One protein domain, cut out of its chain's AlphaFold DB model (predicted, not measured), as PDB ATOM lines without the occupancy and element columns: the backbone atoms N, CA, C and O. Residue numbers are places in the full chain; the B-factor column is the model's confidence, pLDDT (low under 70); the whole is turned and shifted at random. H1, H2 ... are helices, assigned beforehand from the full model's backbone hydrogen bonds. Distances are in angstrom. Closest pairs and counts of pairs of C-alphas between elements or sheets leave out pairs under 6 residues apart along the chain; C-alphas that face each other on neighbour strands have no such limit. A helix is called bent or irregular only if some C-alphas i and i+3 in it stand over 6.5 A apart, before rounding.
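What this domain is: This is residues 4 to 102 of the 102 residues of the protein "Polyphosphate kinase 2 family protein" of Bifidobacterium pseudolongum (UniProt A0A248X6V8). This is an open, extended zigzag of helices with few contacts between them: H1, H2 and H3 make a small loose head at one end, H4 runs away from it, residues 49 to 62 turn and fold back, and H5 runs out again in nearly the same direction as H4. From H5 a thin arm, residues 80 to 91, reaches to H6, which sits alone at the far end; residues 74 to 102 stick out with no support from the rest. The printed part has 99 residues, with six named helices in the order H1, H2, H3, H4, H5, H6 and no named strand, and its class is all helix. It is extended, with a radius of gyration of the C-alphas of 24.2 A, and its outline is flat, spanning 71 by 42 by 21 A.

How they stand to each other: Start at H5, residues 63 to 79, the longest helix by residues; its centre lies 7.8 A from the mean of all C-alphas, and it touches no helix. Going back along the chain you come to H4, residues 34 to 48, which is apart from H5. Before it lies H3, residues 26 to 32; H3 and H4 meet only through their link. Next look at H1, residues 4 to 14, and H2, residues 17 to 22, which touch only at the corner by their link, with 4 pairs of C-alphas within 8 A. Their closest C-alphas are those of Arg 13 and Lys 19, 5.2 A apart. H1 and H2 run opposite ways at a steep tilt of 60 degrees. H1 and H3 are near each other, with 6 pairs of C-alphas within 10 A, while H2 and H3 are apart. At the other end H6, residues 92 to 100, is apart from H5, and its centre lies 42.1 A from the mean of all C-alphas. In H1, H3, H4, H5 and H6 you will find each O i to N i+4 pair within hydrogen-bond range; in H2 it is 0 of 2, beside 1 of 3 O i to N i+3 pairs.

Where its parts are: Find C-alpha 63 at (-39.624, -27.537, 8.071); from there H5 runs 24.3 A to C-alpha 79 at (-25.481, -7.935, 10.188). H4 measures 20.9 A from Trp 34 to Thr 48. The shorter helices are H1, Glu 4 to Leu 14, 15.7 A from first to last C-alpha; H6, Arg 92 to Asp 100, 12.4 A; H2, Pro 17 to Lys 22, 10.1 A; and H3, Ser 26 to Asp 32, 9.9 A. H2 is irregular: its C-alphas 18 and 21 are 7.6 A apart. The first printed C-alpha, Glu 4, stands at (-45.829, -34.778, -2.989), and H6 ends with C-alpha 100 at (-25.763, 1.132, 46.070).

The domain as a whole: The two C-alphas farthest apart are those of Asp 32 and Ala 101, at 72.3 A, and the C-alphas of Glu 4 and Ala 102 are 66.2 A apart. Residues 32 to 43, 47 to 53 and 74 to 102 stand free; without them the body has 51 residues and spans 37 by 25 by 19 A. The links from H1 to H2, H2 to H3 and H3 to H4 are tight. The links from H4 to H5, 14 residues, and from H5 to H6, 12 residues, are long. The printed part has no cut and ends at residue 102, the chain's last residue. The mean pLDDT of the printed part is 95.0, and residue 102 is the one printed residue under 70.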
ATOM      1  N   GLU A   4     -45.877 -33.551  -3.790       94.81
ATOM      2  CA  GLU A   4     -45.829 -34.778  -2.989       94.81
ATOM      3  C   GLU A   4     -45.715 -34.471  -1.492       94.81
ATOM      4  O   GLU A   4     -46.409 -35.089  -0.681       94.81
ATOM      5  N   ALA A   5     -44.875 -33.505  -1.104       93.38
ATOM      6  CA  ALA A   5     -44.771 -33.068   0.287       93.38
ATOM      7  C   ALA A   5     -46.081 -32.458   0.797       93.38
ATOM      8  O   ALA A   5     -46.496 -32.766   1.916       93.38
ATOM      9  N   GLN A   6     -46.776 -31.677  -0.038       94.25
ATOM     10  CA  GLN A   6     -48.105 -31.159   0.289       94.25
ATOM     11  C   GLN A   6     -49.105 -32.296   0.547       94.25
ATOM     12  O   GLN A   6     -49.794 -32.285   1.566       94.25
ATOM     13  N   ARG A   7     -49.138 -33.319  -0.324       94.81
ATOM     14  CA  ARG A   7     -50.026 -34.485  -0.161       94.81
ATOM     15  C   ARG A   7     -49.793 -35.188   1.175       94.81
ATOM     16  O   ARG A   7     -50.751 -35.486   1.878       94.81
ATOM     17  N   ARG A   8     -48.527 -35.432   1.538       94.81
ATOM     18  CA  ARG A   8     -48.182 -36.038   2.837       94.81
ATOM     19  C   ARG A   8     -48.662 -35.181   4.009       94.81
ATOM     20  O   ARG A   8     -49.144 -35.726   4.992       94.81
ATOM     21  N   HIS A   9     -48.563 -33.855   3.899       92.75
ATOM     22  CA  HIS A   9     -49.056 -32.948   4.934       92.75
ATOM     23  C   HIS A   9     -50.576 -32.955   5.086       92.75
ATOM     24  O   HIS A   9     -51.050 -32.826   6.211       92.75
ATOM     25  N   PHE A  10     -51.334 -33.099   4.000       95.00
ATOM     26  CA  PHE A  10     -52.789 -33.226   4.081       95.00
ATOM     27  C   PHE A  10     -53.200 -34.531   4.761       95.00
ATOM     28  O   PHE A  10     -54.005 -34.494   5.683       95.00
ATOM     29  N   ILE A  11     -52.569 -35.650   4.395       95.31
ATOM     30  CA  ILE A  11     -52.810 -36.948   5.044       95.31
ATOM     31  C   ILE A  11     -52.497 -36.872   6.548       95.31
ATOM     32  O   ILE A  11     -53.357 -37.170   7.362       95.31
ATOM     33  N   ASP A  12     -51.340 -36.323   6.936       95.19
ATOM     34  CA  ASP A  12     -50.965 -36.134   8.353       95.19
ATOM     35  C   ASP A  12     -51.947 -35.248   9.154       95.19
ATOM     36  O   ASP A  12     -52.022 -35.353  10.380       95.19
ATOM     37  N   ARG A  13     -52.687 -34.345   8.493       95.19
ATOM     38  CA  ARG A  13     -53.754 -33.565   9.144       95.19
ATOM     39  C   ARG A  13     -55.025 -34.388   9.337       95.19
ATOM     40  O   ARG A  13     -55.673 -34.217  10.360       95.19
ATOM     41  N   LEU A  14     -55.364 -35.245   8.376       94.69
ATOM     42  CA  LEU A  14     -56.552 -36.106   8.403       94.69
ATOM     43  C   LEU A  14     -56.376 -37.343   9.302       94.69
ATOM     44  O   LEU A  14     -57.363 -37.873   9.807       94.69
ATOM     45  N   ASP A  15     -55.135 -37.752   9.567       96.94
ATOM     46  CA  ASP A  15     -54.819 -38.883  10.449       96.94
ATOM     47  C   ASP A  15     -54.742 -38.490  11.943       96.94
ATOM     48  O   ASP A  15     -54.719 -39.359  12.812       96.94
ATOM     49  N   ASP A  16     -54.709 -37.191  12.276       96.44
ATOM     50  CA  ASP A  16     -54.595 -36.695  13.659       96.44
ATOM     51  C   ASP A  16     -55.809 -35.831  14.053       96.44
ATOM     52  O   ASP A  16     -55.892 -34.672  13.629       96.44
ATOM     53  N   PRO A  17     -56.706 -36.316  14.938       96.88
ATOM     54  CA  PRO A  17     -57.877 -35.567  15.403       96.88
ATOM     55  C   PRO A  17     -57.577 -34.172  15.962       96.88
ATOM     56  O   PRO A  17     -58.398 -33.262  15.868       96.88
ATOM     57  N   ARG A  18     -56.369 -33.948  16.495       97.12
ATOM     58  CA  ARG A  18     -55.946 -32.642  17.035       97.12
ATOM     59  C   ARG A  18     -55.653 -31.612  15.938       97.12
ATOM     60  O   ARG A  18     -55.432 -30.435  16.236       97.12
ATOM     61  N   LYS A  19     -55.596 -32.043  14.674       96.19
ATOM     62  CA  LYS A  19     -55.273 -31.220  13.503       96.19
ATOM     63  C   LYS A  19     -56.448 -31.029  12.544       96.19
ATOM     64  O   LYS A  19     -56.281 -30.243  11.616       96.19
ATOM     65  N   TYR A  20     -57.607 -31.655  12.767       94.94
ATOM     66  CA  TYR A  20     -58.757 -31.579  11.850       94.94
ATOM     67  C   TYR A  20     -59.182 -30.148  11.545       94.94
ATOM     68  O   TYR A  20     -59.364 -29.795  10.388       94.94
ATOM     69  N   TRP A  21     -59.208 -29.290  12.563       95.38
ATOM     70  CA  TRP A  21     -59.540 -27.873  12.407       95.38
ATOM     71  C   TRP A  21     -58.593 -27.095  11.471       95.38
ATOM     72  O   TRP A  21     -58.928 -25.998  11.047       95.38
ATOM     73  N   LYS A  22     -57.395 -27.627  11.173       93.31
ATOM     74  CA  LYS A  22     -56.396 -27.009  10.280       93.31
ATOM     75  C   LYS A  22     -56.533 -27.448   8.824       93.31
ATOM     76  O   LYS A  22     -55.724 -27.013   8.004       93.31
ATOM     77  N   PHE A  23     -57.414 -28.397   8.529       94.06
ATOM     78  CA  PHE A  23     -57.643 -28.871   7.174       94.06
ATOM     79  C   PHE A  23     -58.918 -28.236   6.634       94.06
ATOM     80  O   PHE A  23     -59.966 -28.331   7.267       94.06
ATOM     81  N   ASP A  24     -58.812 -27.613   5.467       93.62
ATOM     82  CA  ASP A  24     -59.949 -27.059   4.743       93.62
ATOM     83  C   ASP A  24     -60.079 -27.781   3.400       93.62
ATOM     84  O   ASP A  24     -59.077 -28.047   2.737       93.62
ATOM     85  N   ALA A  25     -61.299 -28.123   2.989       93.00
ATOM     86  CA  ALA A  25     -61.515 -28.831   1.729       93.00
ATOM     87  C   ALA A  25     -61.072 -28.005   0.505       93.00
ATOM     88  O   ALA A  25     -60.615 -28.586  -0.479       93.00
ATOM     89  N   SER A  26     -61.112 -26.670   0.586       93.50
ATOM     90  CA  SER A  26     -60.650 -25.767  -0.478       93.50
ATOM     91  C   SER A  26     -59.139 -25.843  -0.739       93.50
ATOM     92  O   SER A  26     -58.672 -25.449  -1.812       93.50
ATOM     93  N   ASP A  27     -58.358 -26.431   0.182       92.44
ATOM     94  CA  ASP A  27     -56.947 -26.758  -0.057       92.44
ATOM     95  C   ASP A  27     -56.789 -27.711  -1.267       92.44
ATOM     96  O   ASP A  27     -55.743 -27.711  -1.929       92.44
ATOM     97  N   LEU A  28     -57.814 -28.518  -1.580       93.81
ATOM     98  CA  LEU A  28     -57.838 -29.393  -2.757       93.81
ATOM     99  C   LEU A  28     -58.099 -28.610  -4.050       93.81
ATOM    100  O   LEU A  28     -57.383 -28.825  -5.026       93.81
ATOM    101  N   ASP A  29     -59.004 -27.629  -4.035       94.31
ATOM    102  CA  ASP A  29     -59.266 -26.760  -5.195       94.31
ATOM    103  C   ASP A  29     -58.014 -25.957  -5.587       94.31
ATOM    104  O   ASP A  29     -57.725 -25.707  -6.763       94.31
ATOM    105  N   ALA A  30     -57.236 -25.532  -4.587       91.38
ATOM    106  CA  ALA A  30     -55.949 -24.885  -4.813       91.38
ATOM    107  C   ALA A  30     -54.904 -25.862  -5.377       91.38
ATOM    108  O   ALA A  30     -54.085 -25.492  -6.220       91.38
ATOM    109  N   ARG A  31     -54.933 -27.124  -4.936       93.31
ATOM    110  CA  ARG A  31     -54.037 -28.182  -5.417       93.31
ATOM    111  C   ARG A  31     -54.330 -28.592  -6.862       93.31
ATOM    112  O   ARG A  31     -53.385 -28.927  -7.582       93.31
ATOM    113  N   ASP A  32     -55.586 -28.571  -7.283       95.38
ATOM    114  CA  ASP A  32     -55.966 -28.864  -8.669       95.38
ATOM    115  C   ASP A  32     -55.433 -27.790  -9.622       95.38
ATOM    116  O   ASP A  32     -54.890 -28.106 -10.679       95.38
ATOM    117  N   ARG A  33     -55.416 -26.531  -9.167       96.00
ATOM    118  CA  ARG A  33     -54.823 -25.379  -9.868       96.00
ATOM    119  C   ARG A  33     -53.321 -25.200  -9.625       96.00
ATOM    120  O   ARG A  33     -52.790 -24.101  -9.758       96.00
ATOM    121  N   TRP A  34     -52.601 -26.267  -9.263       94.31
ATOM    122  CA  TRP A  34     -51.165 -26.193  -8.951       94.31
ATOM    123  C   TRP A  34     -50.346 -25.511 -10.054       94.31
ATOM    124  O   TRP A  34     -49.484 -24.691  -9.750       94.31
ATOM    125  N   GLY A  35     -50.612 -25.851 -11.320       96.06
ATOM    126  CA  GLY A  35     -49.922 -25.260 -12.471       96.06
ATOM    127  C   GLY A  35     -50.115 -23.747 -12.540       96.06
ATOM    128  O   GLY A  35     -49.129 -23.016 -12.602       96.06
ATOM    129  N   ASP A  36     -51.362 -23.289 -12.413       97.38
ATOM    130  CA  ASP A  36     -51.721 -21.867 -12.433       97.38
ATOM    131  C   ASP A  36     -51.020 -21.098 -11.309       97.38
ATOM    132  O   ASP A  36     -50.459 -20.027 -11.533       97.38
ATOM    133  N   TYR A  37     -50.979 -21.670 -10.098       96.06
ATOM    134  CA  TYR A  37     -50.246 -21.072  -8.982       96.06
ATOM    135  C   TYR A  37     -48.740 -21.001  -9.244       96.06
ATOM    136  O   TYR A  37     -48.125 -19.993  -8.903       96.06
ATOM    137  N   MET A  38     -48.124 -22.041  -9.816       95.38
ATOM    138  CA  MET A  38     -46.689 -22.014 -10.127       95.38
ATOM    139  C   MET A  38     -46.363 -20.952 -11.179       95.38
ATOM    140  O   MET A  38     -45.389 -20.225 -10.995       95.38
ATOM    141  N   GLN A  39     -47.200 -20.810 -12.210       97.50
ATOM    142  CA  GLN A  39     -47.050 -19.750 -13.207       97.50
ATOM    143  C   GLN A  39     -47.196 -18.363 -12.568       97.50
ATOM    144  O   GLN A  39     -46.331 -17.510 -12.742       97.50
ATOM    145  N   ALA A  40     -48.235 -18.150 -11.755       97.56
ATOM    146  CA  ALA A  40     -48.440 -16.874 -11.073       97.56
ATOM    147  C   ALA A  40     -47.265 -16.508 -10.146       97.56
ATOM    148  O   ALA A  40     -46.854 -15.350 -10.091       97.56
ATOM    149  N   TRP A  41     -46.691 -17.484  -9.430       96.31
ATOM    150  CA  TRP A  41     -45.493 -17.262  -8.614       96.31
ATOM    151  C   TRP A  41     -44.264 -16.920  -9.457       96.31
ATOM    152  O   TRP A  41     -43.498 -16.040  -9.063       96.31
ATOM    153  N   GLN A  42     -44.079 -17.574 -10.606       96.75
ATOM    154  CA  GLN A  42     -43.002 -17.239 -11.534       96.75
ATOM    155  C   GLN A  42     -43.114 -15.783 -12.005       96.75
ATOM    156  O   GLN A  42     -42.144 -15.035 -11.876       96.75
ATOM    157  N   ASP A  43     -44.307 -15.346 -12.415       98.00
ATOM    158  CA  ASP A  43     -44.556 -13.963 -12.833       98.00
ATOM    159  C   ASP A  43     -44.249 -12.960 -11.704       98.00
ATOM    160  O   ASP A  43     -43.690 -11.888 -11.947       98.00
ATOM    161  N   VAL A  44     -44.591 -13.290 -10.451       97.88
ATOM    162  CA  VAL A  44     -44.254 -12.460  -9.282       97.88
ATOM    163  C   VAL A  44     -42.741 -12.317  -9.143       97.88
ATOM    164  O   VAL A  44     -42.252 -11.198  -8.979       97.88
ATOM    165  N   PHE A  45     -41.986 -13.414  -9.221       96.31
ATOM    166  CA  PHE A  45     -40.533 -13.362  -9.063       96.31
ATOM    167  C   PHE A  45     -39.860 -12.588 -10.194       96.31
ATOM    168  O   PHE A  45     -39.028 -11.725  -9.916       96.31
ATOM    169  N   GLU A  46     -40.257 -12.836 -11.442       96.88
ATOM    170  CA  GLU A  46     -39.702 -12.156 -12.615       96.88
ATOM    171  C   GLU A  46     -39.970 -10.648 -12.596       96.88
ATOM    172  O   GLU A  46     -39.114  -9.857 -12.986       96.88
ATOM    173  N   ARG A  47     -41.148 -10.228 -12.117       98.00
ATOM    174  CA  ARG A  47     -41.580  -8.826 -12.202       98.00
ATOM    175  C   ARG A  47     -41.273  -8.000 -10.959       98.00
ATOM    176  O   ARG A  47     -41.242  -6.775 -11.055       98.00
ATOM    177  N   THR A  48     -41.114  -8.631  -9.795       98.19
ATOM    178  CA  THR A  48     -41.050  -7.909  -8.509       98.19
ATOM    179  C   THR A  48     -39.785  -8.166  -7.699       98.19
ATOM    180  O   THR A  48     -39.548  -7.456  -6.724       98.19
ATOM    181  N   SER A  49     -38.944  -9.130  -8.090       97.69
ATOM    182  CA  SER A  49     -37.646  -9.327  -7.441       97.69
ATOM    183  C   SER A  49     -36.659  -8.267  -7.926       97.69
ATOM    184  O   SER A  49     -36.226  -8.282  -9.076       97.69
ATOM    185  N   THR A  50     -36.311  -7.324  -7.052       97.75
ATOM    186  CA  THR A  50     -35.407  -6.209  -7.379       97.75
ATOM    187  C   THR A  50     -34.122  -6.280  -6.551       97.75
ATOM    188  O   THR A  50     -34.113  -6.923  -5.501       97.75
ATOM    189  N   PRO A  51     -33.032  -5.589  -6.944       95.81
ATOM    190  CA  PRO A  51     -31.796  -5.584  -6.158       95.81
ATOM    191  C   PRO A  51     -31.953  -5.072  -4.716       95.81
ATOM    192  O   PRO A  51     -31.228  -5.522  -3.834       95.81
ATOM    193  N   TYR A  52     -32.887  -4.148  -4.462       95.38
ATOM    194  CA  TYR A  52     -33.128  -3.594  -3.122       95.38
ATOM    195  C   TYR A  52     -34.202  -4.361  -2.331       95.38
ATOM    196  O   TYR A  52     -34.216  -4.294  -1.104       95.38
ATOM    197  N   ALA A  53     -35.086  -5.094  -3.014       96.44
ATOM    198  CA  ALA A  53     -36.116  -5.945  -2.421       96.44
ATOM    199  C   ALA A  53     -36.152  -7.310  -3.140       96.44
ATOM    200  O   ALA A  53     -37.055  -7.569  -3.944       96.44
ATOM    201  N   PRO A  54     -35.144  -8.172  -2.909       96.81
ATOM    202  CA  PRO A  54     -35.046  -9.459  -3.586       96.81
ATOM    203  C   PRO A  54     -35.999 -10.499  -2.985       96.81
ATOM    204  O   PRO A  54     -36.143 -10.610  -1.765       96.81
ATOM    205  N   TRP A  55     -36.590 -11.325  -3.847       97.75
ATOM    206  CA  TRP A  55     -37.246 -12.569  -3.441       97.75
ATOM    207  C   TRP A  55     -36.230 -13.709  -3.318       97.75
ATOM    208  O   TRP A  55     -35.318 -13.836  -4.133       97.75
ATOM    209  N   PHE A  56     -36.432 -14.593  -2.337       96.06
ATOM    210  CA  PHE A  56     -35.607 -15.786  -2.129       96.06
ATOM    211  C   PHE A  56     -36.460 -17.055  -2.214       96.06
ATOM    212  O   PHE A  56     -37.433 -17.209  -1.472       96.06
ATOM    213  N   LEU A  57     -36.076 -17.995  -3.081       95.50
ATOM    214  CA  LEU A  57     -36.729 -19.301  -3.176       95.50
ATOM    215  C   LEU A  57     -36.142 -20.255  -2.128       95.50
ATOM    216  O   LEU A  57     -35.007 -20.712  -2.250       95.50
ATOM    217  N   VAL A  58     -36.929 -20.580  -1.099       96.50
ATOM    218  CA  VAL A  58     -36.501 -21.445   0.012       96.50
ATOM    219  C   VAL A  58     -37.132 -22.841  -0.102       96.50
ATOM    220  O   VAL A  58     -38.361 -22.966  -0.063       96.50
ATOM    221  N   PRO A  59     -36.333 -23.927  -0.178       95.25
ATOM    222  CA  PRO A  59     -36.856 -25.289  -0.137       95.25
ATOM    223  C   PRO A  59     -37.597 -25.570   1.177       95.25
ATOM    224  O   PRO A  59     -37.030 -25.475   2.265       95.25
ATOM    225  N   ALA A  60     -38.876 -25.942   1.078       95.44
ATOM    226  CA  ALA A  60     -39.788 -26.016   2.226       95.44
ATOM    227  C   ALA A  60     -40.307 -27.426   2.563       95.44
ATOM    228  O   ALA A  60     -41.124 -27.572   3.468       95.44
ATOM    229  N   ASP A  61     -39.830 -28.473   1.883       95.00
ATOM    230  CA  ASP A  61     -40.266 -29.859   2.138       95.00
ATOM    231  C   ASP A  61     -39.878 -30.346   3.541       95.00
ATOM    232  O   ASP A  61     -40.564 -31.177   4.135       95.00
ATOM    233  N   LYS A  62     -38.783 -29.807   4.095       94.50
ATOM    234  CA  LYS A  62     -38.323 -30.059   5.465       94.50
ATOM    235  C   LYS A  62     -38.430 -28.771   6.276       94.50
ATOM    236  O   LYS A  62     -37.646 -27.845   6.079       94.50
ATOM    237  N   ARG A  63     -39.356 -28.734   7.243       92.81
ATOM    238  CA  ARG A  63     -39.624 -27.537   8.071       92.81
ATOM    239  C   ARG A  63     -38.406 -27.029   8.844       92.81
ATOM    240  O   ARG A  63     -38.278 -25.829   9.042       92.81
ATOM    241  N   TRP A  64     -37.532 -27.917   9.321       96.69
ATOM    242  CA  TRP A  64     -36.323 -27.498  10.040       96.69
ATOM    243  C   TRP A  64     -35.341 -26.778   9.108       96.69
ATOM    244  O   TRP A  64     -34.743 -25.784   9.504       96.69
ATOM    245  N   TYR A  65     -35.224 -27.240   7.860       96.56
ATOM    246  CA  TYR A  65     -34.292 -26.683   6.889       96.56
ATOM    247  C   TYR A  65     -34.739 -25.293   6.446       96.56
ATOM    248  O   TYR A  65     -33.954 -24.351   6.510       96.56
ATOM    249  N   SER A  66     -36.021 -25.131   6.100       97.12
ATOM    250  CA  SER A  66     -36.554 -23.814   5.736       97.12
ATOM    251  C   SER A  66     -36.411 -22.794   6.868       97.12
ATOM    252  O   SER A  66     -36.065 -21.646   6.607       97.12
ATOM    253  N   ARG A  67     -36.593 -23.210   8.130       98.06
ATOM    254  CA  ARG A  67     -36.365 -22.347   9.304       98.06
ATOM    255  C   ARG A  67     -34.916 -21.883   9.417       98.06
ATOM    256  O   ARG A  67     -34.698 -20.707   9.696       98.06
ATOM    257  N   ILE A  68     -33.946 -22.772   9.194       97.88
ATOM    258  CA  ILE A  68     -32.523 -22.401   9.203       97.88
ATOM    259  C   ILE A  68     -32.241 -21.398   8.087       97.88
ATOM    260  O   ILE A  68     -31.700 -20.339   8.370       97.88
ATOM    261  N   VAL A  69     -32.667 -21.680   6.853       98.06
ATOM    262  CA  VAL A  69     -32.416 -20.793   5.705       98.06
ATOM    263  C   VAL A  69     -32.996 -19.395   5.936       98.06
ATOM    264  O   VAL A  69     -32.293 -18.407   5.746       98.06
ATOM    265  N   VAL A  70     -34.245 -19.291   6.405       97.94
ATOM    266  CA  VAL A  70     -34.876 -17.992   6.700       97.94
ATOM    267  C   VAL A  70     -34.159 -17.261   7.842       97.94
ATOM    268  O   VAL A  70     -33.928 -16.057   7.745       97.94
ATOM    269  N   SER A  71     -33.769 -17.973   8.903       98.06
ATOM    270  CA  SER A  71     -33.039 -17.375  10.035       98.06
ATOM    271  C   SER A  71     -31.667 -16.856   9.607       98.06
ATOM    272  O   SER A  71     -31.249 -15.768   9.998       98.06
ATOM    273  N   GLU A  72     -30.977 -17.622   8.767       97.81
ATOM    274  CA  GLU A  72     -29.674 -17.274   8.215       97.81
ATOM    275  C   GLU A  72     -29.753 -16.064   7.281       97.81
ATOM    276  O   GLU A  72     -28.916 -15.162   7.388       97.81
ATOM    277  N   LEU A  73     -30.783 -16.003   6.432       97.50
ATOM    278  CA  LEU A  73     -31.068 -14.848   5.584       97.50
ATOM    279  C   LEU A  73     -31.240 -13.585   6.436       97.50
ATOM    280  O   LEU A  73     -30.490 -12.626   6.272       97.50
ATOM    281  N   LEU A  74     -32.159 -13.625   7.407       97.19
ATOM    282  CA  LEU A  74     -32.461 -12.489   8.276       97.19
ATOM    283  C   LEU A  74     -31.223 -12.017   9.042       97.19
ATOM    284  O   LEU A  74     -30.901 -10.831   9.041       97.19
ATOM    285  N   ARG A  75     -30.493 -12.946   9.663       97.00
ATOM    286  CA  ARG A  75     -29.275 -12.625  10.414       97.00
ATOM    287  C   ARG A  75     -28.204 -12.004   9.517       97.00
ATOM    288  O   ARG A  75     -27.525 -11.085   9.962       97.00
ATOM    289  N   THR A  76     -28.041 -12.480   8.283       96.62
ATOM    290  CA  THR A  76     -27.067 -11.906   7.339       96.62
ATOM    291  C   THR A  76     -27.473 -10.490   6.944       96.62
ATOM    292  O   THR A  76     -26.659  -9.574   7.032       96.62
ATOM    293  N   THR A  77     -28.747 -10.286   6.601       95.56
ATOM    294  CA  THR A  77     -29.296  -8.965   6.272       95.56
ATOM    295  C   THR A  77     -29.121  -7.978   7.425       95.56
ATOM    296  O   THR A  77     -28.618  -6.881   7.208       95.56
ATOM    297  N   MET A  78     -29.454  -8.372   8.658       96.00
ATOM    298  CA  MET A  78     -29.297  -7.513   9.837       96.00
ATOM    299  C   MET A  78     -27.831  -7.205  10.154       96.00
ATOM    300  O   MET A  78     -27.509  -6.075  10.511       96.00
ATOM    301  N   LYS A  79     -26.920  -8.175   9.997       95.31
ATOM    302  CA  LYS A  79     -25.481  -7.935  10.188       95.31
ATOM    303  C   LYS A  79     -24.946  -6.883   9.218       95.31
ATOM    304  O   LYS A  79     -24.171  -6.032   9.634       95.31
ATOM    305  N   ASN A  80     -25.403  -6.905   7.969       95.50
ATOM    306  CA  ASN A  80     -24.976  -5.955   6.940       95.50
ATOM    307  C   ASN A  80     -25.516  -4.531   7.154       95.50
ATOM    308  O   ASN A  80     -25.053  -3.603   6.497       95.50
ATOM    309  N   MET A  81     -26.472  -4.336   8.067       95.31
ATOM    310  CA  MET A  81     -26.945  -3.004   8.466       95.31
ATOM    311  C   MET A  81     -25.999  -2.313   9.459       95.31
ATOM    312  O   MET A  81     -26.236  -1.158   9.802       95.31
ATOM    313  N   ASN A  82     -24.947  -2.995   9.936       93.81
ATOM    314  CA  ASN A  82     -23.953  -2.464  10.876       93.81
ATOM    315  C   ASN A  82     -24.578  -1.805  12.122       93.81
ATOM    316  O   ASN A  82     -24.098  -0.787  12.622       93.81
ATOM    317  N   MET A  83     -25.668  -2.389  12.624       93.75
ATOM    318  CA  MET A  83     -26.370  -1.892  13.805       93.75
ATOM    319  C   MET A  83     -25.486  -2.038  15.047       93.75
ATOM    320  O   MET A  83     -24.911  -3.100  15.291       93.75
ATOM    321  N   THR A  84     -25.412  -0.984  15.854       94.19
ATOM    322  CA  THR A  84     -24.712  -0.979  17.144       94.19
ATOM    323  C   THR A  84     -25.650  -0.514  18.250       94.19
ATOM    324  O   THR A  84     -26.699   0.076  17.986       94.19
ATOM    325  N   TRP A  85     -25.301  -0.833  19.496       94.12
ATOM    326  CA  TRP A  85     -26.035  -0.316  20.646       94.12
ATOM    327  C   TRP A  85     -25.861   1.205  20.739       94.12
ATOM    328  O   TRP A  85     -24.764   1.697  20.462       94.12
ATOM    329  N   PRO A  86     -26.906   1.951  21.140       94.56
ATOM    330  CA  PRO A  86     -26.753   3.370  21.422       94.56
ATOM    331  C   PRO A  86     -25.756   3.579  22.567       94.56
ATOM    332  O   PRO A  86     -25.551   2.697  23.407       94.56
ATOM    333  N   ALA A  87     -25.142   4.758  22.598       93.31
ATOM    334  CA  ALA A  87     -24.309   5.153  23.723       93.31
ATOM    335  C   ALA A  87     -25.151   5.240  25.006       93.31
ATOM    336  O   ALA A  87     -26.356   5.479  24.969       93.31
ATOM    337  N   LEU A  88     -24.502   5.034  26.151       94.25
ATOM    338  CA  LEU A  88     -25.123   5.319  27.435       94.25
ATOM    339  C   LEU A  88     -25.040   6.829  27.686       94.25
ATOM    340  O   LEU A  88     -23.941   7.361  27.823       94.25
ATOM    341  N   ASP A  89     -26.191   7.493  27.778       93.69
ATOM    342  CA  ASP A  89     -26.276   8.954  27.962       93.69
ATOM    343  C   ASP A  89     -25.929   9.421  29.387       93.69
ATOM    344  O   ASP A  89     -25.835  10.617  29.661       93.69
ATOM    345  N   VAL A  90     -25.759   8.479  30.315       92.94
ATOM    346  CA  VAL A  90     -25.459   8.743  31.724       92.94
ATOM    347  C   VAL A  90     -24.100   8.175  32.110       92.94
ATOM    348  O   VAL A  90     -23.649   7.160  31.578       92.94
ATOM    349  N   ASP A  91     -23.461   8.790  33.105       93.19
ATOM    350  CA  ASP A  91     -22.283   8.197  33.728       93.19
ATOM    351  C   ASP A  91     -22.695   6.920  34.476       93.19
ATOM    352  O   ASP A  91     -23.405   6.944  35.490       93.19
ATOM    353  N   ARG A  92     -22.235   5.779  33.954       93.94
ATOM    354  CA  ARG A  92     -22.491   4.457  34.528       93.94
ATOM    355  C   ARG A  92     -21.985   4.346  35.964       93.94
ATOM    356  O   ARG A  92     -22.666   3.752  36.794       93.94
ATOM    357  N   ALA A  93     -20.794   4.864  36.253       94.00
ATOM    358  CA  ALA A  93     -20.159   4.728  37.558       94.00
ATOM    359  C   ALA A  93     -20.861   5.587  38.615       94.00
ATOM    360  O   ALA A  93     -21.036   5.145  39.747       94.00
ATOM    361  N   GLU A  94     -21.295   6.794  38.251       94.00
ATOM    362  CA  GLU A  94     -22.130   7.624  39.127       94.00
ATOM    363  C   GLU A  94     -23.502   6.984  39.374       94.00
ATOM    364  O   GLU A  94     -23.950   6.890  40.514       94.00
ATOM    365  N   THR A  95     -24.146   6.476  38.320       94.06
ATOM    366  CA  THR A  95     -25.466   5.832  38.432       94.06
ATOM    367  C   THR A  95     -25.423   4.617  39.360       94.06
ATOM    368  O   THR A  95     -26.301   4.465  40.206       94.06
ATOM    369  N   LEU A  96     -24.385   3.781  39.247       95.19
ATOM    370  CA  LEU A  96     -24.196   2.630  40.135       95.19
ATOM    371  C   LEU A  96     -23.953   3.060  41.586       95.19
ATOM    372  O   LEU A  96     -24.618   2.548  42.480       95.19
ATOM    373  N   ARG A  97     -23.098   4.067  41.821       94.69
ATOM    374  CA  ARG A  97     -22.859   4.602  43.173       94.69
ATOM    375  C   ARG A  97     -24.139   5.106  43.845       94.69
ATOM    376  O   ARG A  97     -24.298   4.923  45.046       94.69
ATOM    377  N   ARG A  98     -25.055   5.723  43.090       94.19
ATOM    378  CA  ARG A  98     -26.351   6.191  43.611       94.19
ATOM    379  C   ARG A  98     -27.317   5.057  43.956       94.19
ATOM    380  O   ARG A  98     -28.120   5.239  44.864       94.19
ATOM    381  N   LEU A  99     -27.271   3.940  43.230       93.06
ATOM    382  CA  LEU A  99     -28.117   2.774  43.501       93.06
ATOM    383  C   LEU A  99     -27.648   2.005  44.738       93.06
ATOM    384  O   LEU A  99     -28.484   1.599  45.531       93.06
ATOM    385  N   ASP A 100     -26.335   1.859  44.926       94.44
ATOM    386  CA  ASP A 100     -25.763   1.132  46.070       94.44
ATOM    387  C   ASP A 100     -25.880   1.904  47.401       94.44
ATOM    388  O   ASP A 100     -25.697   1.333  48.475       94.44
ATOM    389  N   ALA A 101     -26.153   3.211  47.338       84.25
ATOM    390  CA  ALA A 101     -26.328   4.086  48.498       84.25
ATOM    391  C   ALA A 101     -27.795   4.236  48.961       84.25
ATOM    392  O   ALA A 101     -28.034   4.949  49.939       84.25
ATOM    393  N   ALA A 102     -28.753   3.625  48.253       65.00
ATOM    394  CA  ALA A 102     -30.186   3.616  48.574       65.00
ATOM    395  C   ALA A 102     -30.588   2.320  49.293       65.00
ATOM    396  O   ALA A 102     -31.456   2.410  50.191       65.00
TER     397      ALA A 102